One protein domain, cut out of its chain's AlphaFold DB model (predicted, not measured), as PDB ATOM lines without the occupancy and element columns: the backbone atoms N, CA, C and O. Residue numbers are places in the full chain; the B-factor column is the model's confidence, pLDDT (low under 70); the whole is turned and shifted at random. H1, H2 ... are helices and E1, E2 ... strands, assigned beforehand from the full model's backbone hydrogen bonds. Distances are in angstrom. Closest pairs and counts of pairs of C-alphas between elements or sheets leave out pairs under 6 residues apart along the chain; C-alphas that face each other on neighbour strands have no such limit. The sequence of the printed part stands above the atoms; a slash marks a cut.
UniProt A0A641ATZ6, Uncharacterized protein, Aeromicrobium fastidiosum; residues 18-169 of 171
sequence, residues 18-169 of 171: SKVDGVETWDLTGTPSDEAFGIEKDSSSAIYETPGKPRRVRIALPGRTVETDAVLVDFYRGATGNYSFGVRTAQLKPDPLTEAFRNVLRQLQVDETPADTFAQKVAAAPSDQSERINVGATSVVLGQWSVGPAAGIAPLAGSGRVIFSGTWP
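What this domain is: This is residues 18 to 169 of the 171 residues of an uncharacterized protein of Aeromicrobium fastidiosum (UniProt A0A641ATZ6). One large, twisted sheet of ten strands makes a curved wall, with the long strands E6, E10 and E9 side by side in it and the helical hairpin H2 and H3 packed over one face. Strand E5 bends sharply at residue 69, and its first part, with E4 and the small E1 and E2 hairpin beyond, folds away from E6, while the short H1 only grazes the sheet far from H2 and H3. The printed part has 152 residues, with three named helices and ten named strands in the order E1 E2 H1 E3 E4 E5 E6 H2 H3 E7 E8 E9 E10. The sheet is branched, with antiparallel pairs but for the parallel pair E2 and E4, and the class is mixed, helices and strands. The whole is compact, with a radius of gyration of the C-alphas of 15.7 A and spans of 47 by 36 by 30 A.

Where its parts are: The longest strand by residues is E5, residues 64 to 77, 22.6 A from first to last C-alpha; its bend is at C-alpha 69, (16.446, -13.921, 14.710). E6 is residues 83 to 89, 20.8 A, E9 is residues 145 to 154, 28.9 A, and E10 is residues 159 to 168, 30.4 A, ending at C-alpha 168, (3.895, -28.024, 28.580). E4 is residues 55 to 61, 18.8 A, and E3 is residues 45 to 49, 12.6 A. E1, residues 18 to 20, begins at C-alpha 18, (1.337, -10.319, 17.558), and E2 is residues 23 to 27, 12.4 A. E7 is residues 133 to 136 and E8 residues 140 to 142. The helices are H1, residues 34 to 37, H2, residues 94 to 108, 21.3 A, and H3, residues 113 to 124, 16.6 A.

How they stand to each other: E6 has E5 on one side and E10 on the other side; N 74 and O 86 are 2.9 A apart, and N 87 and O 164 are 2.8 A apart, both within hydrogen-bond range. E9 and E10 form a hairpin, with N 150 and O 163 at 2.7 A. On the other side of E9 lie E7, with N 135 and O 151 at 2.9 A, and E8, with N 140 and O 147 at 2.9 A. E5 bends by 123 degrees at residue 69, and its pairing is staggered: with E4 over residues 64 to 70, N 57 and O 68 at 2.8 A, and with E3 over residues 72 to 76, N 48 and O 73 at 2.8 A. E2 is parallel to E4, with N 58 and O 24 at 2.7 A, and forms a hairpin with the edge strand E1, N 25 and O 18 at 2.8 A. E4 E5 E6 and E8 E9 E10 are meanders, each strand the antiparallel neighbour of the one before. H2 runs along the strands over E10, at 9 degrees on the local plane and a height over the sheet of 7.2 A; it is only just not over E6, where 2 of its C-alphas fall. Its closest C-alphas to E10 are Phe 101 and Val 162, 5.8 A, and to E5 Gln 107 and Val 66, 5.6 A. H3, on the same face, runs along E7 at a height over the sheet of 8.6 A, with the C-alphas of Phe 118 and Val 135 closest at 5.8 A. H2 and H3 touch, closest at the C-alphas of Arg 102 and Ala 115, 5.4 A, at a shallow tilt of 10 degrees, opposite ways. H1 only grazes the sheet; its closest C-alpha to E5 is that of Phe 37, 6.3 A from Phe 75. In H2 and H3 every O i to N i+4 pair is within hydrogen-bond range; H1 is too short for such a pair.

The domain as a whole: The two C-alphas farthest apart, those of Lys 41 and Ala 124, are 47.6 A apart. The printed part has no cut and no long link. The mean pLDDT of the printed part is 96.7, and no printed residue is under 70.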
ATOM      1  N   SER A  18       1.454 -11.727  17.925       96.75
ATOM      2  CA  SER A  18       1.337 -10.319  17.558       96.75
ATOM      3  C   SER A  18       2.580  -9.854  16.810       96.75
ATOM      4  O   SER A  18       3.654 -10.452  16.906       96.75
ATOM      5  N   LYS A  19       2.460  -8.759  16.057       95.56
ATOM      6  CA  LYS A  19       3.601  -8.132  15.391       95.56
ATOM      7  C   LYS A  19       3.558  -6.623  15.548       95.56
ATOM      8  O   LYS A  19       2.661  -5.968  15.028       95.56
ATOM      9  N   VAL A  20       4.559  -6.081  16.232       94.88
ATOM     10  CA  VAL A  20       4.706  -4.643  16.495       94.88
ATOM     11  C   VAL A  20       6.122  -4.233  16.114       94.88
ATOM     12  O   VAL A  20       7.076  -4.930  16.450       94.88
ATOM     13  N   ASP A  21       6.262  -3.147  15.350       93.44
ATOM     14  CA  ASP A  21       7.555  -2.593  14.915       93.44
ATOM     15  C   ASP A  21       8.512  -3.622  14.279       93.44
ATOM     16  O   ASP A  21       9.729  -3.584  14.451       93.44
ATOM     17  N   GLY A  22       7.956  -4.581  13.531       92.81
ATOM     18  CA  GLY A  22       8.728  -5.628  12.855       92.81
ATOM     19  C   GLY A  22       9.167  -6.795  13.746       92.81
ATOM     20  O   GLY A  22       9.750  -7.743  13.219       92.81
ATOM     21  N   VAL A  23       8.845  -6.775  15.043       96.75
ATOM     22  CA  VAL A  23       9.090  -7.875  15.984       96.75
ATOM     23  C   VAL A  23       7.856  -8.764  16.065       96.75
ATOM     24  O   VAL A  23       6.785  -8.324  16.476       96.75
ATOM     25  N   GLU A  24       8.014 -10.023  15.675       97.12
ATOM     26  CA  GLU A  24       7.025 -11.078  15.898       97.12
ATOM     27  C   GLU A  24       7.094 -11.522  17.357       97.12
ATOM     28  O   GLU A  24       8.148 -11.943  17.818       97.12
ATOM     29  N   THR A  25       5.989 -11.417  18.087       98.38
ATOM     30  CA  THR A  25       5.897 -11.842  19.484       98.38
ATOM     31  C   THR A  25       4.929 -13.007  19.611       98.38
ATOM     32  O   THR A  25       3.810 -12.934  19.115       98.38
ATOM     33  N   TRP A  26       5.371 -14.048  20.311       98.50
ATOM     34  CA  TRP A  26       4.555 -15.177  20.738       98.50
ATOM     35  C   TRP A  26       4.421 -15.145  22.257       98.50
ATOM     36  O   TRP A  26       5.413 -15.339  22.968       98.50
ATOM     37  N   ASP A  27       3.216 -14.868  22.753       98.50
ATOM     38  CA  ASP A  27       2.920 -14.852  24.185       98.50
ATOM     39  C   ASP A  27       2.559 -16.252  24.698       98.50
ATOM     40  O   ASP A  27       1.447 -16.741  24.522       98.50
ATOM     41  N   LEU A  28       3.525 -16.904  25.345       98.44
ATOM     42  CA  LEU A  28       3.390 -18.243  25.923       98.44
ATOM     43  C   LEU A  28       3.245 -18.195  27.450       98.44
ATOM     44  O   LEU A  28       3.546 -19.175  28.136       98.44
ATOM     45  N   THR A  29       2.840 -17.051  28.011       98.19
ATOM     46  CA  THR A  29       2.667 -16.893  29.463       98.19
ATOM     47  C   THR A  29       1.387 -17.548  29.993       98.19
ATOM     48  O   THR A  29       1.336 -17.909  31.171       98.19
ATOM     49  N   GLY A  30       0.379 -17.724  29.132       95.19
ATOM     50  CA  GLY A  30      -0.889 -18.384  29.442       95.19
ATOM     51  C   GLY A  30      -0.883 -19.902  29.227       95.19
ATOM     52  O   GLY A  30       0.114 -20.499  28.820       95.19
ATOM     53  N   THR A  31      -2.030 -20.532  29.490       96.75
ATOM     54  CA  THR A  31      -2.258 -21.951  29.181       96.75
ATOM     55  C   THR A  31      -2.277 -22.156  27.660       96.75
ATOM     56  O   THR A  31      -3.011 -21.442  26.974       96.75
ATOM     57  N   PRO A  32      -1.517 -23.123  27.114       97.44
ATOM     58  CA  PRO A  32      -1.506 -23.397  25.684       97.44
ATOM     59  C   PRO A  32      -2.857 -23.926  25.197       97.44
ATOM     60  O   PRO A  32      -3.564 -24.638  25.911       97.44
ATOM     61  N   SER A  33      -3.196 -23.603  23.954       96.88
ATOM     62  CA  SER A  33      -4.366 -24.135  23.261       96.88
ATOM     63  C   SER A  33      -4.142 -24.112  21.754       96.88
ATOM     64  O   SER A  33      -3.255 -23.419  21.252       96.88
ATOM     65  N   ASP A  34      -4.981 -24.843  21.032       96.56
ATOM     66  CA  ASP A  34      -4.988 -24.832  19.571       96.56
ATOM     67  C   ASP A  34      -5.227 -23.439  19.001       96.56
ATOM     68  O   ASP A  34      -4.516 -23.016  18.098       96.56
ATOM     69  N   GLU A  35      -6.169 -22.694  19.580       96.25
ATOM     70  CA  GLU A  35      -6.465 -21.315  19.195       96.25
ATOM     71  C   GLU A  35      -5.277 -20.381  19.473       96.25
ATOM     72  O   GLU A  35      -4.908 -19.577  18.619       96.25
ATOM     73  N   ALA A  36      -4.620 -20.533  20.630       97.19
ATOM     74  CA  ALA A  36      -3.424 -19.759  20.964       97.19
ATOM     75  C   ALA A  36      -2.303 -19.957  19.941       97.19
ATOM     76  O   ALA A  36      -1.585 -19.011  19.633       97.19
ATOM     77  N   PHE A  37      -2.166 -21.167  19.400       97.00
ATOM     78  CA  PHE A  37      -1.072 -21.542  18.506       97.00
ATOM     79  C   PHE A  37      -1.453 -21.625  17.031       97.00
ATOM     80  O   PHE A  37      -0.590 -21.937  16.217       97.00
ATOM     81  N   GLY A  38      -2.715 -21.371  16.681       96.62
ATOM     82  CA  GLY A  38      -3.218 -21.526  15.317       96.62
ATOM     83  C   GLY A  38      -3.182 -22.972  14.809       96.62
ATOM     84  O   GLY A  38      -3.006 -23.195  13.613       96.62
ATOM     85  N   ILE A  39      -3.305 -23.968  15.693       96.00
ATOM     86  CA  ILE A  39      -3.359 -25.380  15.296       96.00
ATOM     87  C   ILE A  39      -4.772 -25.695  14.800       96.00
ATOM     88  O   ILE A  39      -5.746 -25.625  15.546       96.00
ATOM     89  N   GLU A  40      -4.885 -26.084  13.534       94.31
ATOM     90  CA  GLU A  40      -6.162 -26.481  12.943       94.31
ATOM     91  C   GLU A  40      -6.712 -27.775  13.563       94.31
ATOM     92  O   GLU A  40      -5.966 -28.649  14.011       94.31
ATOM     93  N   LYS A  41      -8.041 -27.933  13.538       90.06
ATOM     94  CA  LYS A  41      -8.752 -29.081  14.127       90.06
ATOM     95  C   LYS A  41      -8.225 -30.437  13.638       90.06
ATOM     96  O   LYS A  41      -8.077 -31.358  14.440       90.06
ATOM     97  N   ASP A  42      -7.920 -30.532  12.347       92.25
ATOM     98  CA  ASP A  42      -7.456 -31.763  11.697       92.25
ATOM     99  C   ASP A  42      -5.918 -31.850  11.614       92.25
ATOM    100  O   ASP A  42      -5.367 -32.754  10.985       92.25
ATOM    101  N   SER A  43      -5.213 -30.930  12.282       94.62
ATOM    102  CA  SER A  43      -3.757 -30.898  12.408       94.62
ATOM    103  C   SER A  43      -3.331 -31.129  13.858       94.62
ATOM    104  O   SER A  43      -4.084 -30.904  14.805       94.62
ATOM    105  N   SER A  44      -2.091 -31.573  14.045       96.00
ATOM    106  CA  SER A  44      -1.408 -31.603  15.343       96.00
ATOM    107  C   SER A  44      -0.345 -30.516  15.469       96.00
ATOM    108  O   SER A  44       0.332 -30.448  16.488       96.00
ATOM    109  N   SER A  45      -0.167 -29.669  14.454       97.00
ATOM    110  CA  SER A  45       0.882 -28.649  14.448       97.00
ATOM    111  C   SER A  45       0.500 -27.385  13.693       97.00
ATOM    112  O   SER A  45      -0.297 -27.434  12.755       97.00
ATOM    113  N   ALA A  46       1.157 -26.290  14.057       96.88
ATOM    114  CA  ALA A  46       1.183 -25.037  13.316       96.88
ATOM    115  C   ALA A  46       2.643 -24.638  13.077       96.88
ATOM    116  O   ALA A  46       3.473 -24.736  13.983       96.88
ATOM    117  N   ILE A  47       2.978 -24.233  11.850       96.56
ATOM    118  CA  ILE A  47       4.357 -23.941  11.441       96.56
ATOM    119  C   ILE A  47       4.413 -22.549  10.821       96.56
ATOM    120  O   ILE A  47       3.789 -22.281   9.797       96.56
ATOM    121  N   TYR A  48       5.243 -21.692  11.405       96.12
ATOM    122  CA  TYR A  48       5.495 -20.330  10.955       96.12
ATOM    123  C   TYR A  48       6.939 -20.246  10.463       96.12
ATOM    124  O   TYR A  48       7.874 -20.010  11.237       96.12
ATOM    125  N   GLU A  49       7.149 -20.471   9.165       95.19
ATOM    126  CA  GLU A  49       8.484 -20.542   8.565       95.19
ATOM    127  C   GLU A  49       8.733 -19.423   7.541       95.19
ATOM    128  O   GLU A  49       7.898 -19.115   6.695       95.19
ATOM    129  N   THR A  50       9.931 -18.840   7.585       92.12
ATOM    130  CA  THR A  50      10.457 -17.904   6.584       92.12
ATOM    131  C   THR A  50      11.837 -18.379   6.114       92.12
ATOM    132  O   THR A  50      12.871 -17.848   6.539       92.12
ATOM    133  N   PRO A  51      11.894 -19.403   5.239       88.00
ATOM    134  CA  PRO A  51      13.153 -20.012   4.823       88.00
ATOM    135  C   PRO A  51      14.126 -18.982   4.240       88.00
ATOM    136  O   PRO A  51      13.778 -18.202   3.353       88.00
ATOM    137  N   GLY A  52      15.354 -18.958   4.761       86.38
ATOM    138  CA  GLY A  52      16.412 -18.047   4.304       86.38
ATOM    139  C   GLY A  52      16.188 -16.563   4.621       86.38
ATOM    140  O   GLY A  52      17.034 -15.745   4.269       86.38
ATOM    141  N   LYS A  53      15.091 -16.203   5.298       93.31
ATOM    142  CA  LYS A  53      14.754 -14.825   5.678       93.31
ATOM    143  C   LYS A  53      14.499 -14.769   7.184       93.31
ATOM    144  O   LYS A  53      13.353 -14.931   7.607       93.31
ATOM    145  N   PRO A  54      15.553 -14.600   7.999       95.19
ATOM    146  CA  PRO A  54      15.404 -14.505   9.443       95.19
ATOM    147  C   PRO A  54      14.539 -13.299   9.802       95.19
ATOM    148  O   PRO A  54      14.647 -12.242   9.177       95.19
ATOM    149  N   ARG A  55      13.684 -13.466  10.804       96.56
ATOM    150  CA  ARG A  55      12.834 -12.412  11.352       96.56
ATOM    151  C   ARG A  55      13.064 -12.310  12.849       96.56
ATOM    152  O   ARG A  55      13.324 -13.320  13.504       96.56
ATOM    153  N   ARG A  56      12.968 -11.093  13.376       97.75
ATOM    154  CA  ARG A  56      13.104 -10.860  14.808       97.75
ATOM    155  C   ARG A  56      11.885 -11.453  15.513       97.75
ATOM    156  O   ARG A  56      10.765 -11.000  15.281       97.75
ATOM    157  N   VAL A  57      12.116 -12.468  16.337       98.06
ATOM    158  CA  VAL A  57      11.097 -13.190  17.102       98.06
ATOM    159  C   VAL A  57      11.354 -13.007  18.588       98.06
ATOM    160  O   VAL A  57      12.482 -13.165  19.051       98.06
ATOM    161  N   ARG A  58      10.291 -12.727  19.332       98.56
ATOM    162  CA  ARG A  58      10.241 -12.631  20.783       98.56
ATOM    163  C   ARG A  58       9.295 -13.699  21.325       98.56
ATOM    164  O   ARG A  58       8.105 -13.673  21.044       98.56
ATOM    165  N   ILE A  59       9.810 -14.617  22.128       98.69
ATOM    166  CA  ILE A  59       9.012 -15.612  22.846       98.69
ATOM    167  C   ILE A  59       8.861 -15.138  24.289       98.69
ATOM    168  O   ILE A  59       9.845 -15.119  25.036       98.69
ATOM    169  N   ALA A  60       7.656 -14.726  24.677       98.56
ATOM    170  CA  ALA A  60       7.355 -14.376  26.058       98.56
ATOM    171  C   ALA A  60       6.980 -15.647  26.830       98.56
ATOM    172  O   ALA A  60       6.091 -16.392  26.434       98.56
ATOM    173  N   LEU A  61       7.688 -15.906  27.924       98.50
ATOM    174  CA  LEU A  61       7.496 -17.049  28.814       98.50
ATOM    175  C   LEU A  61       7.232 -16.524  30.230       98.50
ATOM    176  O   LEU A  61       7.591 -15.383  30.539       98.50
ATOM    177  N   PRO A  62       6.670 -17.329  31.143       98.31
ATOM    178  CA  PRO A  62       6.514 -16.911  32.532       98.31
ATOM    179  C   PRO A  62       7.847 -16.437  33.143       98.31
ATOM    180  O   PRO A  62       8.789 -17.208  33.320       98.31
ATOM    181  N   GLY A  63       7.937 -15.136  33.437       97.19
ATOM    182  CA  GLY A  63       9.106 -14.490  34.044       97.19
ATOM    183  C   GLY A  63      10.320 -14.283  33.129       97.19
ATOM    184  O   GLY A  63      11.336 -13.778  33.610       97.19
ATOM    185  N   ARG A  64      10.265 -14.662  31.846       97.38
ATOM    186  CA  ARG A  64      11.395 -14.544  30.906       97.38
ATOM    187  C   ARG A  64      10.926 -14.133  29.519       97.38
ATOM    188  O   ARG A  64       9.766 -14.266  29.145       97.38
ATOM    189  N   THR A  65      11.857 -13.655  28.715       98.00
ATOM    190  CA  THR A  65      11.617 -13.399  27.300       98.00
ATOM    191  C   THR A  65      12.870 -13.774  26.540       98.00
ATOM    192  O   THR A  65      13.966 -13.405  26.958       98.00
ATOM    193  N   VAL A  66      12.708 -14.525  25.454       98.38
ATOM    194  CA  VAL A  66      13.807 -14.873  24.552       98.38
ATOM    195  C   VAL A  66      13.562 -14.197  23.220       98.38
ATOM    196  O   VAL A  66      12.583 -14.481  22.536       98.38
ATOM    197  N   GLU A  67      14.467 -13.310  22.848       98.12
ATOM    198  CA  GLU A  67      14.467 -12.600  21.586       98.12
ATOM    199  C   GLU A  67      15.645 -13.067  20.719       98.12
ATOM    200  O   GLU A  67      16.795 -13.127  21.169       98.12
ATOM    201  N   THR A  68      15.349 -13.449  19.477       97.44
ATOM    202  CA  THR A  68      16.330 -13.967  18.517       97.44
ATOM    203  C   THR A  68      15.876 -13.743  17.077       97.44
ATOM    204  O   THR A  68      14.697 -13.509  16.818       97.44
ATOM    205  N   ASP A  69      16.796 -13.868  16.126       97.50
ATOM    206  CA  ASP A  69      16.446 -13.921  14.710       97.50
ATOM    207  C   ASP A  69      16.163 -15.378  14.312       97.50
ATOM    208  O   ASP A  69      17.063 -16.224  14.219       97.50
ATOM    209  N   ALA A  70      14.886 -15.682  14.083       97.56
ATOM    210  CA  ALA A  70      14.403 -17.021  13.772       97.56
ATOM    211  C   ALA A  70      13.959 -17.139  12.314       97.56
ATOM    212  O   ALA A  70      13.497 -16.182  11.698       97.56
ATOM    213  N   VAL A  71      14.095 -18.338  11.755       98.00
ATOM    214  CA  VAL A  71      13.460 -18.695  10.475       98.00
ATOM    215  C   VAL A  71      12.234 -19.563  10.694       98.00
ATOM    216  O   VAL A  71      11.426 -19.696   9.784       98.00
ATOM    217  N   LEU A  72      12.076 -20.145  11.882       98.00
ATOM    218  CA  LEU A  72      10.998 -21.069  12.184       98.00
ATOM    219  C   LEU A  72      10.557 -20.900  13.636       98.00
ATOM    220  O   LEU A  72      11.399 -20.907  14.539       98.00
ATOM    221  N   VAL A  73       9.245 -20.780  13.809       98.50
ATOM    222  CA  VAL A  73       8.527 -21.010  15.062       98.50
ATOM    223  C   VAL A  73       7.482 -22.076  14.755       98.50
ATOM    224  O   VAL A  73       6.734 -21.932  13.791       98.50
ATOM    225  N   ASP A  74       7.472 -23.162  15.511       98.19
ATOM    226  CA  ASP A  74       6.494 -24.237  15.373       98.19
ATOM    227  C   ASP A  74       5.823 -24.527  16.708       98.19
ATOM    228  O   ASP A  74       6.421 -24.345  17.769       98.19
ATOM    229  N   PHE A  75       4.577 -24.974  16.634       98.50
ATOM    230  CA  PHE A  75       3.801 -25.446  17.766       98.50
ATOM    231  C   PHE A  75       3.242 -26.822  17.456       98.50
ATOM    232  O   PHE A  75       2.902 -27.127  16.310       98.50
ATOM    233  N   TYR A  76       3.123 -27.649  18.487       98.12
ATOM    234  CA  TYR A  76       2.638 -29.013  18.365       98.12
ATOM    235  C   TYR A  76       1.733 -29.383  19.541       98.12
ATOM    236  O   TYR A  76       2.083 -29.149  20.700       98.12
ATOM    237  N   ARG A  77       0.592 -29.998  19.227       97.56
ATOM    238  CA  ARG A  77      -0.318 -30.667  20.158       97.56
ATOM    239  C   ARG A  77      -0.032 -32.166  20.119       97.56
ATOM    240  O   ARG A  77      -0.272 -32.841  19.118       97.56
ATOM    241  N   GLY A  78       0.472 -32.703  21.223       95.69
ATOM    242  CA  GLY A  78       0.718 -34.130  21.386       95.69
ATOM    243  C   GLY A  78      -0.563 -34.934  21.587       95.69
ATOM    244  O   GLY A  78      -1.558 -34.446  22.120       95.69
ATOM    245  N   ALA A  79      -0.519 -36.214  21.213       91.94
ATOM    246  CA  ALA A  79      -1.655 -37.131  21.337       91.94
ATOM    247  C   ALA A  79      -2.142 -37.316  22.787       91.94
ATOM    248  O   ALA A  79      -3.298 -37.656  23.013       91.94
ATOM    249  N   THR A  80      -1.268 -37.083  23.768       91.75
ATOM    250  CA  THR A  80      -1.575 -37.166  25.202       91.75
ATOM    251  C   THR A  80      -1.985 -35.821  25.809       91.75
ATOM    252  O   THR A  80      -1.993 -35.697  27.026       91.75
ATOM    253  N   GLY A  81      -2.282 -34.805  24.990       90.94
ATOM    254  CA  GLY A  81      -2.742 -33.485  25.444       90.94
ATOM    255  C   GLY A  81      -1.635 -32.523  25.885       90.94
ATOM    256  O   GLY A  81      -1.931 -31.420  26.334       90.94
ATOM    257  N   ASN A  82      -0.361 -32.910  25.763       96.81
ATOM    258  CA  ASN A  82       0.764 -32.002  25.976       96.81
ATOM    259  C   ASN A  82       0.898 -31.029  24.799       96.81
ATOM    260  O   ASN A  82       0.584 -31.380  23.663       96.81
ATOM    261  N   TYR A  83       1.463 -29.855  25.052       98.50
ATOM    262  CA  TYR A  83       1.815 -28.906  24.000       98.50
ATOM    263  C   TYR A  83       3.319 -28.678  23.967       98.50
ATOM    264  O   TYR A  83       3.996 -28.777  24.989       98.50
ATOM    265  N   SER A  84       3.858 -28.364  22.799       98.50
ATOM    266  CA  SER A  84       5.248 -27.945  22.665       98.50
ATOM    267  C   SER A  84       5.402 -26.823  21.659       98.50
ATOM    268  O   SER A  84       4.598 -26.702  20.739       98.50
ATOM    269  N   PHE A  85       6.465 -26.046  21.821       98.75
ATOM    270  CA  PHE A  85       6.923 -25.093  20.821       98.75
ATOM    271  C   PHE A  85       8.378 -25.368  20.448       98.75
ATOM    272  O   PHE A  85       9.159 -25.854  21.273       98.75
ATOM    273  N   GLY A  86       8.755 -25.005  19.229       98.69
ATOM    274  CA  GLY A  86      10.119 -25.033  18.728       98.69
ATOM    275  C   GLY A  86      10.477 -23.713  18.060       98.69
ATOM    276  O   GLY A  86       9.689 -23.142  17.314       98.69
ATOM    277  N   VAL A  87      11.686 -23.220  18.314       98.75
ATOM    278  CA  VAL A  87      12.249 -22.061  17.615       98.75
ATOM    279  C   VAL A  87      13.591 -22.443  17.024       98.75
ATOM    280  O   VAL A  87      14.436 -23.030  17.703       98.75
ATOM    281  N   ARG A  88      13.808 -22.098  15.752       98.38
ATOM    282  CA  ARG A  88      15.082 -22.333  15.057       98.38
ATOM    283  C   ARG A  88      15.606 -21.039  14.459       98.38
ATOM    284  O   ARG A  88      14.920 -20.380  13.672       98.38
ATOM    285  N   THR A  89      16.854 -20.714  14.778       97.75
ATOM    286  CA  THR A  89      17.544 -19.578  14.162       97.75
ATOM    287  C   THR A  89      17.896 -19.857  12.706       97.75
ATOM    288  O   THR A  89      17.848 -20.998  12.227       97.75
ATOM    289  N   ALA A  90      18.322 -18.803  12.012       94.50
ATOM    290  CA  ALA A  90      19.030 -18.927  10.746       94.50
ATOM    291  C   ALA A  90      20.248 -19.861  10.857       94.50
ATOM    292  O   ALA A  90      20.761 -20.123  11.951       94.50
ATOM    293  N   GLN A  91      20.740 -20.318   9.702       95.62
ATOM    294  CA  GLN A  91      22.060 -20.934   9.644       95.62
ATOM    295  C   GLN A  91      23.132 -19.870   9.901       95.62
ATOM    296  O   GLN A  91      23.177 -18.852   9.214       95.62
ATOM    297  N   LEU A  92      23.996 -20.120  10.877       97.06
ATOM    298  CA  LEU A  92      25.054 -19.229  11.330       97.06
ATOM    299  C   LEU A  92      26.414 -19.921  11.202       97.06
ATOM    300  O   LEU A  92      26.527 -21.144  11.336       97.06
ATOM    301  N   LYS A  93      27.451 -19.122  10.942       97.44
ATOM    302  CA  LYS A  93      28.858 -19.541  11.029       97.44
ATOM    303  C   LYS A  93      29.257 -19.793  12.498       97.44
ATOM    304  O   LYS A  93      28.528 -19.340  13.379       97.44
ATOM    305  N   PRO A  94      30.377 -20.489  12.772       97.12
ATOM    306  CA  PRO A  94      30.788 -20.872  14.127       97.12
ATOM    307  C   PRO A  94      30.718 -19.772  15.198       97.12
ATOM    308  O   PRO A  94      30.034 -19.966  16.206       97.12
ATOM    309  N   ASP A  95      31.355 -18.617  14.982       97.56
ATOM    310  CA  ASP A  95      31.411 -17.579  16.024       97.56
ATOM    311  C   ASP A  95      30.038 -16.923  16.260       97.56
ATOM    312  O   ASP A  95      29.569 -16.941  17.401       97.56
ATOM    313  N   PRO A  96      29.301 -16.454  15.224       98.06
ATOM    314  CA  PRO A  96      27.946 -15.937  15.426       98.06
ATOM    315  C   PRO A  96      26.978 -16.965  16.019       98.06
ATOM    316  O   PRO A  96      26.076 -16.599  16.768       98.06
ATOM    317  N   LEU A  97      27.146 -18.251  15.695       98.44
ATOM    318  CA  LEU A  97      26.342 -19.332  16.262       98.44
ATOM    319  C   LEU A  97      26.582 -19.488  17.767       98.44
ATOM    320  O   LEU A  97      25.628 -19.651  18.526       98.44
ATOM    321  N   THR A  98      27.844 -19.430  18.189       98.50
ATOM    322  CA  THR A  98      28.234 -19.528  19.599       98.50
ATOM    323  C   THR A  98      27.678 -18.349  20.393       98.50
ATOM    324  O   THR A  98      27.068 -18.550  21.442       98.50
ATOM    325  N   GLU A  99      27.803 -17.131  19.862       98.50
ATOM    326  CA  GLU A  99      27.244 -15.927  20.486       98.50
ATOM    327  C   GLU A  99      25.713 -15.960  20.546       98.50
ATOM    328  O   GLU A  99      25.122 -15.644  21.580       98.50
ATOM    329  N   ALA A 100      25.049 -16.415  19.478       98.38
ATOM    330  CA  ALA A 100      23.601 -16.593  19.481       98.38
ATOM    331  C   ALA A 100      23.159 -17.608  20.547       98.38
ATOM    332  O   ALA A 100      22.173 -17.372  21.248       98.38
ATOM    333  N   PHE A 101      23.893 -18.715  20.706       98.75
ATOM    334  CA  PHE A 101      23.584 -19.715  21.724       98.75
ATOM    335  C   PHE A 101      23.763 -19.141  23.129       98.75
ATOM    336  O   PHE A 101      22.841 -19.217  23.940       98.75
ATOM    337  N   ARG A 102      24.896 -18.481  23.387       98.75
ATOM    338  CA  ARG A 102      25.172 -17.795  24.653       98.75
ATOM    339  C   ARG A 102      24.090 -16.770  24.996       98.75
ATOM    340  O   ARG A 102      23.626 -16.720  26.131       98.75
ATOM    341  N   ASN A 103      23.644 -15.990  24.015       98.50
ATOM    342  CA  ASN A 103      22.584 -15.007  24.210       98.50
ATOM    343  C   ASN A 103      21.247 -15.658  24.604       98.50
ATOM    344  O   ASN A 103      20.552 -15.143  25.477       98.50
ATOM    345  N   VAL A 104      20.882 -16.800  24.008       98.56
ATOM    346  CA  VAL A 104      19.680 -17.550  24.419       98.56
ATOM    347  C   VAL A 104      19.817 -18.066  25.856       98.56
ATOM    348  O   VAL A 104      18.887 -17.899  26.643       98.56
ATOM    349  N   LEU A 105      20.975 -18.626  26.229       98.62
ATOM    350  CA  LEU A 105      21.239 -19.092  27.599       98.62
ATOM    351  C   LEU A 105      21.100 -17.955  28.621       98.62
ATOM    352  O   LEU A 105      20.404 -18.100  29.627       98.62
ATOM    353  N   ARG A 106      21.677 -16.788  28.318       98.56
ATOM    354  CA  ARG A 106      21.600 -15.591  29.162       98.56
ATOM    355  C   ARG A 106      20.173 -15.088  29.351       98.56
ATOM    356  O   ARG A 106      19.781 -14.766  30.469       98.56
ATOM    357  N   GLN A 107      19.391 -15.035  28.274       98.62
ATOM    358  CA  GLN A 107      17.990 -14.601  28.320       98.62
ATOM    359  C   GLN A 107      17.107 -15.568  29.118       98.62
ATOM    360  O   GLN A 107      16.205 -15.136  29.837       98.62
ATOM    361  N   LEU A 108      17.404 -16.868  29.056       98.00
ATOM    362  CA  LEU A 108      16.773 -17.885  29.901       98.00
ATOM    363  C   LEU A 108      17.286 -17.865  31.351       98.00
ATOM    364  O   LEU A 108      16.648 -18.449  32.225       98.00
ATOM    365  N   GLN A 109      18.382 -17.149  31.623       97.44
ATOM    366  CA  GLN A 109      19.086 -17.111  32.908       97.44
ATOM    367  C   GLN A 109      19.530 -18.503  33.379       97.44
ATOM    368  O   GLN A 109      19.379 -18.857  34.548       97.44
ATOM    369  N   VAL A 110      20.069 -19.293  32.449       96.69
ATOM    370  CA  VAL A 110      20.713 -20.583  32.728       96.69
ATOM    371  C   VAL A 110      22.231 -20.462  32.586       96.69
ATOM    372  O   VAL A 110      22.740 -19.448  32.109       96.69
ATOM    373  N   ASP A 111      22.955 -21.496  33.011       97.38
ATOM    374  CA  ASP A 111      24.412 -21.563  32.884       97.38
ATOM    375  C   ASP A 111      24.862 -21.397  31.419       97.38
ATOM    376  O   ASP A 111      24.310 -22.026  30.512       97.38
ATOM    377  N   GLU A 112      25.870 -20.548  31.194       97.94
ATOM    378  CA  GLU A 112      26.456 -20.274  29.878       97.94
ATOM    379  C   GLU A 112      27.578 -21.269  29.504       97.94
ATOM    380  O   GLU A 112      27.967 -21.324  28.336       97.94
ATOM    381  N   THR A 113      28.047 -22.111  30.437       98.38
ATOM    382  CA  THR A 113      29.079 -23.150  30.209       98.38
ATOM    383  C   THR A 113      28.819 -24.052  28.984       98.38
ATOM    384  O   THR A 113      29.774 -24.422  28.286       98.38
ATOM    385  N   PRO A 114      27.565 -24.413  28.638       98.62
ATOM    386  CA  PRO A 114      27.275 -25.135  27.401       98.62
ATOM    387  C   PRO A 114      27.714 -24.393  26.128       98.62
ATOM    388  O   PRO A 114      28.131 -25.047  25.172       98.62
ATOM    389  N   ALA A 115      27.678 -23.056  26.096       98.56
ATOM    390  CA  ALA A 115      28.173 -22.288  24.954       98.56
ATOM    391  C   ALA A 115      29.703 -22.369  24.835       98.56
ATOM    392  O   ALA A 115      30.214 -22.555  23.731       98.56
ATOM    393  N   ASP A 116      30.431 -22.329  25.955       98.38
ATOM    394  CA  ASP A 116      31.886 -22.542  25.969       98.38
ATOM    395  C   ASP A 116      32.247 -23.960  25.513       98.38
ATOM    396  O   ASP A 116      33.132 -24.157  24.679       98.38
ATOM    397  N   THR A 117      31.498 -24.957  25.991       98.62
ATOM    398  CA  THR A 117      31.651 -26.358  25.573       98.62
ATOM    399  C   THR A 117      31.404 -26.515  24.075       98.62
ATOM    400  O   THR A 117      32.132 -27.233  23.388       98.62
ATOM    401  N   PHE A 118      30.378 -25.844  23.546       98.62
ATOM    402  CA  PHE A 118      30.089 -25.833  22.119       98.62
ATOM    403  C   PHE A 118      31.253 -25.228  21.328       98.62
ATOM    404  O   PHE A 118      31.760 -25.881  20.419       98.62
ATOM    405  N   ALA A 119      31.735 -24.047  21.720       98.38
ATOM    406  CA  ALA A 119      32.857 -23.372  21.069       98.38
ATOM    407  C   ALA A 119      34.122 -24.243  21.031       98.38
ATOM    408  O   ALA A 119      34.743 -24.397  19.981       98.38
ATOM    409  N   GLN A 120      34.466 -24.878  22.157       98.31
ATOM    410  CA  GLN A 120      35.617 -25.777  22.261       98.31
ATOM    411  C   GLN A 120      35.491 -26.986  21.330       98.31
ATOM    412  O   GLN A 120      36.440 -27.317  20.621       98.31
ATOM    413  N   LYS A 121      34.314 -27.627  21.287       98.19
ATOM    414  CA  LYS A 121      34.070 -28.761  20.383       98.19
ATOM    415  C   LYS A 121      34.179 -28.354  18.919       98.19
ATOM    416  O   LYS A 121      34.729 -29.111  18.131       98.19
ATOM    417  N   VAL A 122      33.670 -27.176  18.559       96.94
ATOM    418  CA  VAL A 122      33.743 -26.668  17.182       96.94
ATOM    419  C   VAL A 122      35.178 -26.339  16.786       96.94
ATOM    420  O   VAL A 122      35.593 -26.716  15.696       96.94
ATOM    421  N   ALA A 123      35.954 -25.707  17.667       96.06
ATOM    422  CA  ALA A 123      37.360 -25.397  17.411       96.06
ATOM    423  C   ALA A 123      38.244 -26.653  17.299       96.06
ATOM    424  O   ALA A 123      39.218 -26.656  16.550       96.06
ATOM    425  N   ALA A 124      37.910 -27.716  18.036       96.56
ATOM    426  CA  ALA A 124      38.643 -28.980  18.012       96.56
ATOM    427  C   ALA A 124      38.254 -29.902  16.842       96.56
ATOM    428  O   ALA A 124      38.925 -30.909  16.613       96.56
ATOM    429  N   ALA A 125      37.164 -29.607  16.133       95.06
ATOM    430  CA  ALA A 125      36.635 -30.500  15.115       95.06
ATOM    431  C   ALA A 125      37.422 -30.416  13.797       95.06
ATOM    432  O   ALA A 125      37.656 -29.315  13.290       95.06
ATOM    433  N   PRO A 126      37.783 -31.564  13.192       92.81
ATOM    434  CA  PRO A 126      38.326 -31.601  11.841       92.81
ATOM    435  C   PRO A 126      37.365 -30.969  10.828       92.81
ATOM    436  O   PRO A 126      36.146 -31.141  10.910       92.81
ATOM    437  N   SER A 127      37.905 -30.270   9.828       84.00
ATOM    438  CA  SER A 127      37.096 -29.610   8.792       84.00
ATOM    439  C   SER A 127      36.311 -30.585   7.907       84.00
ATOM    440  O   SER A 127      35.340 -30.189   7.268       84.00
ATOM    441  N   ASP A 128      36.733 -31.846   7.851       89.44
ATOM    442  CA  ASP A 128      36.104 -32.934   7.099       89.44
ATOM    443  C   ASP A 128      35.153 -33.794   7.950       89.44
ATOM    444  O   ASP A 128      34.567 -34.755   7.445       89.44
ATOM    445  N   GLN A 129      34.937 -33.440   9.222       93.81
ATOM    446  CA  GLN A 129      34.020 -34.160  10.096       93.81
ATOM    447  C   GLN A 129      32.580 -34.099   9.557       93.81
ATOM    448  O   GLN A 129      31.957 -33.034   9.473       93.81
ATOM    449  N   SER A 130      32.026 -35.273   9.248       91.56
ATOM    450  CA  SER A 130      30.645 -35.443   8.780       91.56
ATOM    451  C   SER A 130      29.621 -35.409   9.920       91.56
ATOM    452  O   SER A 130      28.480 -34.982   9.724       91.56
ATOM    453  N   GLU A 131      30.021 -35.837  11.118       94.75
ATOM    454  CA  GLU A 131      29.160 -35.869  12.297       94.75
ATOM    455  C   GLU A 131      28.847 -34.465  12.819       94.75
ATOM    456  O   GLU A 131      29.720 -33.601  12.944       94.75
ATOM    457  N   ARG A 132      27.581 -34.244  13.183       95.31
ATOM    458  CA  ARG A 132      27.146 -32.977  13.773       95.31
ATOM    459  C   ARG A 132      27.642 -32.855  15.207       95.31
ATOM    460  O   ARG A 132      27.467 -33.764  16.012       95.31
ATOM    461  N   ILE A 133      28.123 -31.670  15.553       97.75
ATOM    462  CA  ILE A 133      28.319 -31.278  16.946       97.75
ATOM    463  C   ILE A 133      26.998 -30.710  17.433       97.75
ATOM    464  O   ILE A 133      26.499 -29.750  16.850       97.75
ATOM    465  N   ASN A 134      26.453 -31.281  18.505       97.88
ATOM    466  CA  ASN A 134      25.300 -30.733  19.208       97.88
ATOM    467  C   ASN A 134      25.633 -30.598  20.693       97.88
ATOM    468  O   ASN A 134      26.198 -31.513  21.297       97.88
ATOM    469  N   VAL A 135      25.279 -29.457  21.276       98.56
ATOM    470  CA  VAL A 135      25.391 -29.202  22.713       98.56
ATOM    471  C   VAL A 135      24.091 -28.564  23.180       98.56
ATOM    472  O   VAL A 135      23.683 -27.533  22.652       98.56
ATOM    473  N   GLY A 136      23.437 -29.205  24.145       97.25
ATOM    474  CA  GLY A 136      22.267 -28.677  24.841       97.25
ATOM    475  C   GLY A 136      22.636 -28.180  26.233       97.25
ATOM    476  O   GLY A 136      23.620 -28.641  26.812       97.25
ATOM    477  N   ALA A 137      21.840 -27.260  26.763       96.50
ATOM    478  CA  ALA A 137      21.867 -26.913  28.178       96.50
ATOM    479  C   ALA A 137      20.763 -27.652  28.941       96.50
ATOM    480  O   ALA A 137      19.815 -28.175  28.349       96.50
ATOM    481  N   THR A 138      20.875 -27.671  30.269       93.88
ATOM    482  CA  THR A 138      19.804 -28.159  31.142       93.88
ATOM    483  C   THR A 138      18.540 -27.333  30.934       93.88
ATOM    484  O   THR A 138      18.602 -26.104  30.857       93.88
ATOM    485  N   SER A 139      17.391 -28.007  30.866       96.12
ATOM    486  CA  SER A 139      16.107 -27.325  30.741       96.12
ATOM    487  C   SER A 139      15.784 -26.491  31.980       96.12
ATOM    488  O   SER A 139      16.042 -26.908  33.109       96.12
ATOM    489  N   VAL A 140      15.159 -25.336  31.765       97.62
ATOM    490  CA  VAL A 140      14.621 -24.476  32.824       97.62
ATOM    491  C   VAL A 140      13.101 -24.588  32.874       97.62
ATOM    492  O   VAL A 140      12.447 -24.678  31.836       97.62
ATOM    493  N   VAL A 141      12.539 -24.579  34.085       98.25
ATOM    494  CA  VAL A 141      11.087 -24.558  34.296       98.25
ATOM    495  C   VAL A 141      10.611 -23.113  34.437       98.25
ATOM    496  O   VAL A 141      11.044 -22.401  35.342       98.25
ATOM    497  N   LEU A 142       9.722 -22.684  33.542       97.56
ATOM    498  CA  LEU A 142       9.148 -21.339  33.484       97.56
ATOM    499  C   LEU A 142       7.619 -21.453  33.483       97.56
ATOM    500  O   LEU A 142       6.993 -21.689  32.451       97.56
ATOM    501  N   GLY A 143       7.007 -21.341  34.665       96.62
ATOM    502  CA  GLY A 143       5.615 -21.754  34.852       96.62
ATOM    503  C   GLY A 143       5.492 -23.270  34.685       96.62
ATOM    504  O   GLY A 143       6.161 -24.010  35.398       96.62
ATOM    505  N   GLN A 144       4.662 -23.730  33.745       97.38
ATOM    506  CA  GLN A 144       4.545 -25.155  33.391       97.38
ATOM    507  C   GLN A 144       5.411 -25.547  32.178       97.38
ATOM    508  O   GLN A 144       5.465 -26.721  31.818       97.38
ATOM    509  N   TRP A 145       6.109 -24.594  31.551       98.31
ATOM    510  CA  TRP A 145       7.024 -24.892  30.451       98.31
ATOM    511  C   TRP A 145       8.341 -25.460  30.969       98.31
ATOM    512  O   TRP A 145       9.011 -24.818  31.773       98.31
ATOM    513  N   SER A 146       8.765 -26.608  30.440       98.38
ATOM    514  CA  SER A 146      10.154 -27.076  30.515       98.38
ATOM    515  C   SER A 146      10.871 -26.711  29.218       98.38
ATOM    516  O   SER A 146      10.561 -27.288  28.177       98.38
ATOM    517  N   VAL A 147      11.782 -25.733  29.263       98.62
ATOM    518  CA  VAL A 147      12.428 -25.132  28.082       98.62
ATOM    519  C   VAL A 147      13.896 -25.522  28.004       98.62
ATOM    520  O   VAL A 147      14.665 -25.206  28.908       98.62
ATOM    521  N   GLY A 148      14.294 -26.168  26.907       98.00
ATOM    522  CA  GLY A 148      15.664 -26.606  26.648       98.00
ATOM    523  C   GLY A 148      16.269 -25.911  25.422       98.00
ATOM    524  O   GLY A 148      15.737 -26.070  24.320       98.00
ATOM    525  N   PRO A 149      17.370 -25.152  25.574       98.25
ATOM    526  CA  PRO A 149      18.121 -24.593  24.457       98.25
ATOM    527  C   PRO A 149      19.293 -25.500  24.047       98.25
ATOM    528  O   PRO A 149      19.925 -26.163  24.871       98.25
ATOM    529  N   ALA A 150      19.627 -25.491  22.762       98.56
ATOM    530  CA  ALA A 150      20.745 -26.220  22.185       98.56
ATOM    531  C   ALA A 150      21.322 -25.495  20.964       98.56
ATOM    532  O   ALA A 150      20.623 -24.773  20.255       98.56
ATOM    533  N   ALA A 151      22.593 -25.748  20.670       98.62
ATOM    534  CA  ALA A 151      23.228 -25.364  19.417       98.62
ATOM    535  C   ALA A 151      23.746 -26.597  18.684       98.62
ATOM    536  O   ALA A 151      24.243 -27.547  19.294       98.62
ATOM    537  N   GLY A 152      23.630 -26.568  17.357       98.06
ATOM    538  CA  GLY A 152      24.056 -27.668  16.506       98.06
ATOM    539  C   GLY A 152      24.692 -27.194  15.209       98.06
ATOM    540  O   GLY A 152      24.069 -26.437  14.466       98.06
ATOM    541  N   ILE A 153      25.880 -27.700  14.881       97.38
ATOM    542  CA  ILE A 153      26.613 -27.396  13.643       97.38
ATOM    543  C   ILE A 153      27.044 -28.677  12.934       97.38
ATOM    544  O   ILE A 153      27.372 -29.675  13.571       97.38
ATOM    545  N   ALA A 154      27.020 -28.648  11.604       95.75
ATOM    546  CA  ALA A 154      27.691 -29.646  10.781       95.75
ATOM    547  C   ALA A 154      29.040 -29.054  10.333       95.75
ATOM    548  O   ALA A 154      29.011 -28.134   9.509       95.75
ATOM    549  N   PRO A 155      30.190 -29.524  10.858       93.06
ATOM    550  CA  PRO A 155      31.503 -28.966  10.521       93.06
ATOM    551  C   PRO A 155      31.769 -28.946   9.013       93.06
ATOM    552  O   PRO A 155      32.102 -27.891   8.481       93.06
ATOM    553  N   LEU A 156      31.467 -30.047   8.311       92.69
ATOM    554  CA  LEU A 156      31.598 -30.143   6.852       92.69
ATOM    555  C   LEU A 156      30.799 -29.072   6.082       92.69
ATOM    556  O   LEU A 156      31.235 -28.595   5.040       92.69
ATOM    557  N   ALA A 157      29.625 -28.676   6.586       92.56
ATOM    558  CA  ALA A 157      28.818 -27.612   5.977       92.56
ATOM    559  C   ALA A 157      29.269 -26.203   6.409       92.56
ATOM    560  O   ALA A 157      28.867 -25.200   5.815       92.56
ATOM    561  N   GLY A 158      30.073 -26.105   7.472       94.25
ATOM    562  CA  GLY A 158      30.556 -24.851   8.038       94.25
ATOM    563  C   GLY A 158      29.448 -23.945   8.580       94.25
ATOM    564  O   GLY A 158      29.655 -22.732   8.671       94.25
ATOM    565  N   SER A 159      28.261 -24.486   8.873       96.06
ATOM    566  CA  SER A 159      27.140 -23.730   9.435       96.06
ATOM    567  C   SER A 159      26.200 -24.586  10.282       96.06
ATOM    568  O   SER A 159      26.046 -25.799  10.096       96.06
ATOM    569  N   GLY A 160      25.592 -23.934  11.266       97.44
ATOM    570  CA  GLY A 160      24.712 -24.542  12.253       97.44
ATOM    571  C   GLY A 160      23.604 -23.596  12.685       97.44
ATOM    572  O   GLY A 160      23.419 -22.550  12.080       97.44
ATOM    573  N   ARG A 161      22.840 -23.955  13.710       97.94
ATOM    574  CA  ARG A 161      21.758 -23.112  14.233       97.94
ATOM    575  C   ARG A 161      21.574 -23.320  15.729       97.94
ATOM    576  O   ARG A 161      21.930 -24.380  16.248       97.94
ATOM    577  N   VAL A 162      20.984 -22.328  16.381       98.62
ATOM    578  CA  VAL A 162      20.442 -22.462  17.731       98.62
ATOM    579  C   VAL A 162      19.005 -22.957  17.615       98.62
ATOM    580  O   VAL A 162      18.263 -22.564  16.709       98.62
ATOM    581  N   ILE A 163      18.634 -23.847  18.522       98.31
ATOM    582  CA  ILE A 163      17.288 -24.373  18.687       98.31
ATOM    583  C   ILE A 163      16.931 -24.203  20.154       98.31
ATOM    584  O   ILE A 163      17.725 -24.554  21.021       98.31
ATOM    585  N   PHE A 164      15.748 -23.694  20.452       98.50
ATOM    586  CA  PHE A 164      15.184 -23.847  21.787       98.50
ATOM    587  C   PHE A 164      13.723 -24.235  21.667       98.50
ATOM    588  O   PHE A 164      13.017 -23.797  20.760       98.50
ATOM    589  N   SER A 165      13.301 -25.112  22.559       98.25
ATOM    590  CA  SER A 165      11.965 -25.687  22.550       98.25
ATOM    591  C   SER A 165      11.463 -25.819  23.968       98.25
ATOM    592  O   SER A 165      12.260 -26.069  24.876       98.25
ATOM    593  N   GLY A 166      10.158 -25.692  24.150       98.25
ATOM    594  CA  GLY A 166       9.511 -25.941  25.428       98.25
ATOM    595  C   GLY A 166       8.407 -26.971  25.312       98.25
ATOM    596  O   GLY A 166       7.743 -27.053  24.283       98.25
ATOM    597  N   THR A 167       8.196 -27.718  26.392       98.31
ATOM    598  CA  THR A 167       7.063 -28.636  26.542       98.31
ATOM    599  C   THR A 167       6.226 -28.230  27.746       98.31
ATOM    600  O   THR A 167       6.771 -27.977  28.821       98.31
ATOM    601  N   TRP A 168       4.914 -28.188  27.553       98.25
ATOM    602  CA  TRP A 168       3.895 -28.024  28.580       98.25
ATOM    603  C   TRP A 168       3.232 -29.389  28.820       98.25
ATOM    604  O   TRP A 168       2.914 -30.077  27.841       98.25
ATOM    605  N   PRO A 169       3.052 -29.824  30.079       96.62
ATOM    606  CA  PRO A 169       2.446 -31.116  30.397       96.62
ATOM    607  C   PRO A 169       0.989 -31.202  29.905       96.62
ATOM    608  O   PRO A 169       0.413 -30.189  29.530       96.62
TER     609      PRO A 169